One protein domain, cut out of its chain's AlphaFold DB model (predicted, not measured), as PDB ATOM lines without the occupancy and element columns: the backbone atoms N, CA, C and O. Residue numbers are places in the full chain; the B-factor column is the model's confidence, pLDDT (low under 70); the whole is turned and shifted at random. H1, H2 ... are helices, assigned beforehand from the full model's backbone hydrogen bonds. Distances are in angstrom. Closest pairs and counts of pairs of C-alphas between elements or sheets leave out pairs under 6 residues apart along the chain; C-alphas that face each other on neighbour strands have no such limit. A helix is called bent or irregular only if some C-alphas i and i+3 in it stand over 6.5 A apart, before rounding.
ATOM      1  N   GLU A  53      20.148  49.231  30.378       86.62
ATOM      2  CA  GLU A  53      20.688  48.343  31.401       86.62
ATOM      3  C   GLU A  53      19.955  48.498  32.738       86.62
ATOM      4  O   GLU A  53      19.582  47.488  33.343       86.62
ATOM      5  N   ASP A  54      19.684  49.732  33.172       88.75
ATOM      6  CA  ASP A  54      18.931  49.995  34.404       88.75
ATOM      7  C   ASP A  54      17.519  49.417  34.312       88.75
ATOM      8  O   ASP A  54      17.057  48.721  35.219       88.75
ATOM      9  N   ILE A  55      16.844  49.635  33.181       85.19
ATOM     10  CA  ILE A  55      15.496  49.115  32.939       85.19
ATOM     11  C   ILE A  55      15.495  47.585  32.968       85.19
ATOM     12  O   ILE A  55      14.620  46.986  33.598       85.19
ATOM     13  N   LYS A  56      16.487  46.934  32.338       85.56
ATOM     14  CA  LYS A  56      16.636  45.470  32.386       85.56
ATOM     15  C   LYS A  56      16.730  44.980  33.823       85.56
ATOM     16  O   LYS A  56      16.038  44.024  34.166       85.56
ATOM     17  N   VAL A  57      17.533  45.639  34.661       88.38
ATOM     18  CA  VAL A  57      17.676  45.305  36.086       88.38
ATOM     19  C   VAL A  57      16.357  45.508  36.837       88.38
ATOM     20  O   VAL A  57      15.907  44.597  37.534       88.38
ATOM     21  N   ILE A  58      15.695  46.653  36.651       89.25
ATOM     22  CA  ILE A  58      14.415  46.986  37.299       89.25
ATOM     23  C   ILE A  58      13.318  45.981  36.919       89.25
ATOM     24  O   ILE A  58      12.492  45.615  37.756       89.25
ATOM     25  N   ALA A  59      13.319  45.493  35.678       88.50
ATOM     26  CA  ALA A  59      12.330  44.550  35.174       88.50
ATOM     27  C   ALA A  59      12.599  43.080  35.562       88.50
ATOM     28  O   ALA A  59      11.688  42.253  35.451       88.50
ATOM     29  N   GLN A  60      13.793  42.725  36.067       88.19
ATOM     30  CA  GLN A  60      14.135  41.334  36.419       88.19
ATOM     31  C   GLN A  60      13.128  40.653  37.363       88.19
ATOM     32  O   GLN A  60      12.771  39.500  37.105       88.19
ATOM     33  N   PRO A  61      12.611  41.297  38.430       90.31
ATOM     34  CA  PRO A  61      11.637  40.662  39.314       90.31
ATOM     35  C   PRO A  61      10.326  40.299  38.607       90.31
ATOM     36  O   PRO A  61       9.679  39.312  38.975       90.31
ATOM     37  N   TRP A  62       9.919  41.090  37.612       89.50
ATOM     38  CA  TRP A  62       8.738  40.813  36.804       89.50
ATOM     39  C   TRP A  62       8.983  39.643  35.860       89.50
ATOM     40  O   TRP A  62       8.220  38.679  35.898       89.50
ATOM     41  N   VAL A  63      10.092  39.658  35.116       87.38
ATOM     42  CA  VAL A  63      10.481  38.558  34.218       87.38
ATOM     43  C   VAL A  63      10.617  37.242  34.978       87.38
ATOM     44  O   VAL A  63      10.058  36.229  34.568       87.38
ATOM     45  N   ALA A  64      11.255  37.249  36.151       88.69
ATOM     46  CA  ALA A  64      11.355  36.062  36.998       88.69
ATOM     47  C   ALA A  64       9.976  35.535  37.439       88.69
ATOM     48  O   ALA A  64       9.774  34.325  37.565       88.69
ATOM     49  N   CYS A  65       9.008  36.427  37.671       90.81
ATOM     50  CA  CYS A  65       7.633  36.032  37.963       90.81
ATOM     51  C   CYS A  65       6.951  35.400  36.745       90.81
ATOM     52  O   CYS A  65       6.316  34.354  36.896       90.81
ATOM     53  N   LEU A  66       7.105  36.008  35.564       88.88
ATOM     54  CA  LEU A  66       6.554  35.497  34.313       88.88
ATOM     55  C   LEU A  66       7.127  34.112  33.998       88.88
ATOM     56  O   LEU A  66       6.361  33.164  33.873       88.88
ATOM     57  N   ALA A  67       8.451  33.950  34.016       87.88
ATOM     58  CA  ALA A  67       9.125  32.669  33.799       87.88
ATOM     59  C   ALA A  67       8.651  31.577  34.772       87.88
ATOM     60  O   ALA A  67       8.376  30.445  34.374       87.88
ATOM     61  N   LYS A  68       8.494  31.920  36.059       90.50
ATOM     62  CA  LYS A  68       8.019  30.980  37.085       90.50
ATOM     63  C   LYS A  68       6.566  30.542  36.872       90.50
ATOM     64  O   LYS A  68       6.209  29.441  37.284       90.50
ATOM     65  N   ARG A  69       5.711  31.405  36.315       90.19
ATOM     66  CA  ARG A  69       4.263  31.160  36.189       90.19
ATOM     67  C   ARG A  69       3.834  30.678  34.806       90.19
ATOM     68  O   ARG A  69       2.930  29.856  34.729       90.19
ATOM     69  N   GLY A  70       4.437  31.217  33.757       83.12
ATOM     70  CA  GLY A  70       4.096  30.964  32.361       83.12
ATOM     71  C   GLY A  70       5.019  29.970  31.659       83.12
ATOM     72  O   GLY A  70       4.670  29.480  30.594       83.12
ATOM     73  N   GLY A  71       6.158  29.614  32.262       76.69
ATOM     74  CA  GLY A  71       7.069  28.619  31.702       76.69
ATOM     75  C   GLY A  71       8.057  29.193  30.672       76.69
ATOM     76  O   GLY A  71       8.343  30.390  30.701       76.69
ATOM     77  N   PRO A  72       8.642  28.339  29.810       70.94
ATOM     78  CA  PRO A  72       9.738  28.699  28.901       70.94
ATOM     79  C   PRO A  72       9.426  29.850  27.939       70.94
ATOM     80  O   PRO A  72      10.316  30.639  27.644       70.94
ATOM     81  N   ASP A  73       8.163  30.009  27.537       72.62
ATOM     82  CA  ASP A  73       7.724  31.054  26.598       72.62
ATOM     83  C   ASP A  73       7.925  32.488  27.137       72.62
ATOM     84  O   ASP A  73       7.881  33.455  26.381       72.62
ATOM     85  N   TYR A  74       8.185  32.632  28.443       73.94
ATOM     86  CA  TYR A  74       8.425  33.909  29.122       73.94
ATOM     87  C   TYR A  74       9.895  34.119  29.539       73.94
ATOM     88  O   TYR A  74      10.179  35.040  30.306       73.94
ATOM     89  N   GLN A  75      10.827  33.261  29.099       67.19
ATOM     90  CA  GLN A  75      12.241  33.320  29.510       67.19
ATOM     91  C   GLN A  75      13.146  34.131  28.569       67.19
ATOM     92  O   GLN A  75      14.195  34.582  29.023       67.19
ATOM     93  N   ASP A  76      12.739  34.354  27.311       60.50
ATOM     94  CA  ASP A  76      13.676  34.752  26.246       60.50
ATOM     95  C   ASP A  76      13.466  36.138  25.621       60.50
ATOM     96  O   ASP A  76      14.402  36.656  25.008       60.50
ATOM     97  N   GLU A  77      12.298  36.784  25.740       60.94
ATOM     98  CA  GLU A  77      12.219  38.165  25.241       60.94
ATOM     99  C   GLU A  77      12.850  39.107  26.267       60.94
ATOM    100  O   GLU A  77      12.475  39.087  27.444       60.94
ATOM    101  N   ASP A  78      13.799  39.932  25.806       61.97
ATOM    102  CA  ASP A  78      14.363  41.044  26.569       61.97
ATOM    103  C   ASP A  78      13.252  41.682  27.408       61.97
ATOM    104  O   ASP A  78      12.221  42.074  26.864       61.97
ATOM    105  N   ALA A  79      13.445  41.796  28.724       60.78
ATOM    106  CA  ALA A  79      12.458  42.345  29.665       60.78
ATOM    107  C   ALA A  79      11.802  43.653  29.164       60.78
ATOM    108  O   ALA A  79      10.637  43.947  29.435       60.78
ATOM    109  N   TRP A  80      12.575  44.404  28.379       62.31
ATOM    110  CA  TRP A  80      12.191  45.592  27.640       62.31
ATOM    111  C   TRP A  80      11.098  45.388  26.582       62.31
ATOM    112  O   TRP A  80      10.185  46.201  26.497       62.31
ATOM    113  N   GLN A  81      11.152  44.324  25.779       67.88
ATOM    114  CA  GLN A  81      10.153  44.043  24.745       67.88
ATOM    115  C   GLN A  81       8.782  43.770  25.362       67.88
ATOM    116  O   GLN A  81       7.779  44.296  24.884       67.88
ATOM    117  N   TRP A  82       8.737  43.031  26.470       68.62
ATOM    118  CA  TRP A  82       7.499  42.804  27.214       68.62
ATOM    119  C   TRP A  82       6.961  44.081  27.856       68.62
ATOM    120  O   TRP A  82       5.759  44.330  27.814       68.62
ATOM    121  N   PHE A  83       7.842  44.916  28.411       71.19
ATOM    122  CA  PHE A  83       7.450  46.205  28.975       71.19
ATOM    123  C   PHE A  83       6.908  47.159  27.893       71.19
ATOM    124  O   PHE A  83       5.825  47.716  28.059       71.19
ATOM    125  N   ARG A  84       7.589  47.274  26.742       67.81
ATOM    126  CA  ARG A  84       7.178  48.116  25.601       67.81
ATOM    127  C   ARG A  84       5.891  47.673  24.929       67.81
ATOM    128  O   ARG A  84       5.133  48.525  24.475       67.81
ATOM    129  N   LYS A  85       5.665  46.361  24.805       68.38
ATOM    130  CA  LYS A  85       4.422  45.822  24.229       68.38
ATOM    131  C   LYS A  85       3.197  46.252  25.044       68.38
ATOM    132  O   LYS A  85       2.098  46.290  24.498       68.38
ATOM    133  N   GLY A  86       3.400  46.622  26.309       65.50
ATOM    134  CA  GLY A  86       2.330  46.955  27.230       65.50
ATOM    135  C   GLY A  86       1.553  45.710  27.648       65.50
ATOM    136  O   GLY A  86       1.630  44.646  27.035       65.50
ATOM    137  N   PHE A  87       0.797  45.845  28.731       74.56
ATOM    138  CA  PHE A  87      -0.079  44.794  29.227       74.56
ATOM    139  C   PHE A  87      -1.536  45.212  29.029       74.56
ATOM    140  O   PHE A  87      -1.995  46.182  29.630       74.56
ATOM    141  N   ASP A  88      -2.273  44.468  28.205       75.06
ATOM    142  CA  ASP A  88      -3.681  44.750  27.883       75.06
ATOM    143  C   ASP A  88      -4.679  44.232  28.939       75.06
ATOM    144  O   ASP A  88      -5.889  44.425  28.813       75.06
ATOM    145  N   GLY A  89      -4.193  43.576  29.998       78.44
ATOM    146  CA  GLY A  89      -5.035  43.031  31.061       78.44
ATOM    147  C   GLY A  89      -5.535  41.603  30.831       78.44
ATOM    148  O   GLY A  89      -6.122  41.033  31.758       78.44
ATOM    149  N   THR A  90      -5.335  41.028  29.641       82.00
ATOM    150  CA  THR A  90      -5.975  39.765  29.233       82.00
ATOM    151  C   THR A  90      -5.154  38.528  29.583       82.00
ATOM    152  O   THR A  90      -5.733  37.496  29.927       82.00
ATOM    153  N   ASP A  91      -3.823  38.633  29.580       86.44
ATOM    154  CA  ASP A  91      -2.930  37.531  29.937       86.44
ATOM    155  C   ASP A  91      -2.975  37.260  31.466       86.44
ATOM    156  O   ASP A  91      -2.590  38.119  32.275       86.44
ATOM    157  N   PRO A  92      -3.429  36.067  31.906       89.06
ATOM    158  CA  PRO A  92      -3.547  35.736  33.326       89.06
ATOM    159  C   PRO A  92      -2.191  35.587  34.037       89.06
ATOM    160  O   PRO A  92      -2.109  35.840  35.242       89.06
ATOM    161  N   VAL A  93      -1.131  35.201  33.321       88.56
ATOM    162  CA  VAL A  93       0.241  35.112  33.840       88.56
ATOM    163  C   VAL A  93       0.769  36.515  34.116       88.56
ATOM    164  O   VAL A  93       1.203  36.794  35.237       88.56
ATOM    165  N   MET A  94       0.652  37.421  33.144       87.06
ATOM    166  CA  MET A  94       1.046  38.822  33.319       87.06
ATOM    167  C   MET A  94       0.233  39.499  34.424       87.06
ATOM    168  O   MET A  94       0.811  40.150  35.297       87.06
ATOM    169  N   LYS A  95      -1.084  39.254  34.482       89.56
ATOM    170  CA  LYS A  95      -1.955  39.752  35.559       89.56
ATOM    171  C   LYS A  95      -1.474  39.311  36.940       89.56
ATOM    172  O   LYS A  95      -1.453  40.109  37.876       89.56
ATOM    173  N   ALA A  96      -1.064  38.052  37.076       91.12
ATOM    174  CA  ALA A  96      -0.556  37.508  38.332       91.12
ATOM    175  C   ALA A  96       0.822  38.072  38.732       91.12
ATOM    176  O   ALA A  96       1.222  37.945  39.894       91.12
ATOM    177  N   CYS A  97       1.539  38.686  37.791       90.06
ATOM    178  CA  CYS A  97       2.836  39.326  37.996       90.06
ATOM    179  C   CYS A  97       2.771  40.858  38.003       90.06
ATOM    180  O   CYS A  97       3.795  41.501  38.222       90.06
ATOM    181  N   LEU A  98       1.584  41.446  37.835       88.88
ATOM    182  CA  LEU A  98       1.387  42.880  37.628       88.88
ATOM    183  C   LEU A  98       1.985  43.751  38.741       88.88
ATOM    184  O   LEU A  98       2.553  44.794  38.460       88.88
ATOM    185  N   ALA A  99       1.934  43.303  39.998       90.56
ATOM    186  CA  ALA A  99       2.533  44.020  41.128       90.56
ATOM    187  C   ALA A  99       4.067  44.171  41.033       90.56
ATOM    188  O   ALA A  99       4.653  44.958  41.765       90.56
ATOM    189  N   LYS A 100       4.723  43.383  40.175       91.50
ATOM    190  CA  LYS A 100       6.167  43.448  39.921       91.50
ATOM    191  C   LYS A 100       6.504  44.162  38.617       91.50
ATOM    192  O   LYS A 100       7.673  44.463  38.417       91.50
ATOM    193  N   MET A 101       5.517  44.382  37.748       89.69
ATOM    194  CA  MET A 101       5.712  45.043  36.464       89.69
ATOM    195  C   MET A 101       6.163  46.481  36.716       89.69
ATOM    196  O   MET A 101       5.461  47.175  37.451       89.69
ATOM    197  N   PRO A 102       7.293  46.925  36.147       90.00
ATOM    198  CA  PRO A 102       7.686  48.320  36.248       90.00
ATOM    199  C   PRO A 102       6.626  49.253  35.642       90.00
ATOM    200  O   PRO A 102       5.850  48.837  34.783       90.00
ATOM    201  N   GLU A 103       6.595  50.507  36.077       89.75
ATOM    202  CA  GLU A 103       5.768  51.588  35.525       89.75
ATOM    203  C   GLU A 103       6.652  52.811  35.257       89.75
ATOM    204  O   GLU A 103       7.589  53.085  36.009       89.75
ATOM    205  N   THR A 104       6.360  53.566  34.198       90.25
ATOM    206  CA  THR A 104       6.937  54.908  34.025       90.25
ATOM    207  C   THR A 104       6.236  55.915  34.940       90.25
ATOM    208  O   THR A 104       5.118  55.678  35.407       90.25
TER     209      THR A 104
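AT A GLANCE: This is residues 53 to 104 of the 171 residues of an uncharacterized protein of Actinoplanes friuliensis DSM 7358 (UniProt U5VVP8). A long kinked helix, H1, is the backbone of this small three-helix domain; H3 packs beside it, running back the opposite way, and short H2 crosses its residues 55 to 63. The printed part has 52 residues with three named helices, in the order H1, H2, H3, and no named strand: all helix. It is compact, radius of gyration of the C-alphas 9.9 A, spanning 26 by 21 by 17 A.

IN THESE COORDINATES: Find C-alpha 53 at (20.688, 48.343, 31.401); from there H1 runs 24.0 A to residue 70, irregular, with C-alphas 58 and 61 7.2 A apart and a kink of 47 degrees near residue 61. H2 is residues 79 to 85. H3, residues 92 to 100, 14.0 A, ends at C-alpha 100 (6.167, 43.448, 39.921); it is irregular, C-alphas 96 and 99 being 7.7 A apart.

HOW THE PARTS SIT: Look at Lys 56 and Ala 79, whose C-alphas, 5.9 A apart, are the closest of H1 and H2; these touch, about perpendicular at 82 degrees, H1 with residues 55 to 63 alone. H1 and H3 touch, closest at the C-alphas of Trp 62 and Lys 100, 4.8 A, at a steep tilt of 38 degrees, opposite ways. H2 and H3 are apart. Every O i to N i+4 pair is within hydrogen-bond range in H2, 12 of 14 in H1 and 3 of 5 in H3.

THE WHOLE: The farthest C-alphas, Glu 53 and Thr 90, are 28.1 A apart. The printed part has no cut, and both links are short. Residues 75 to 82 and 84 to 86 have pLDDT under 70.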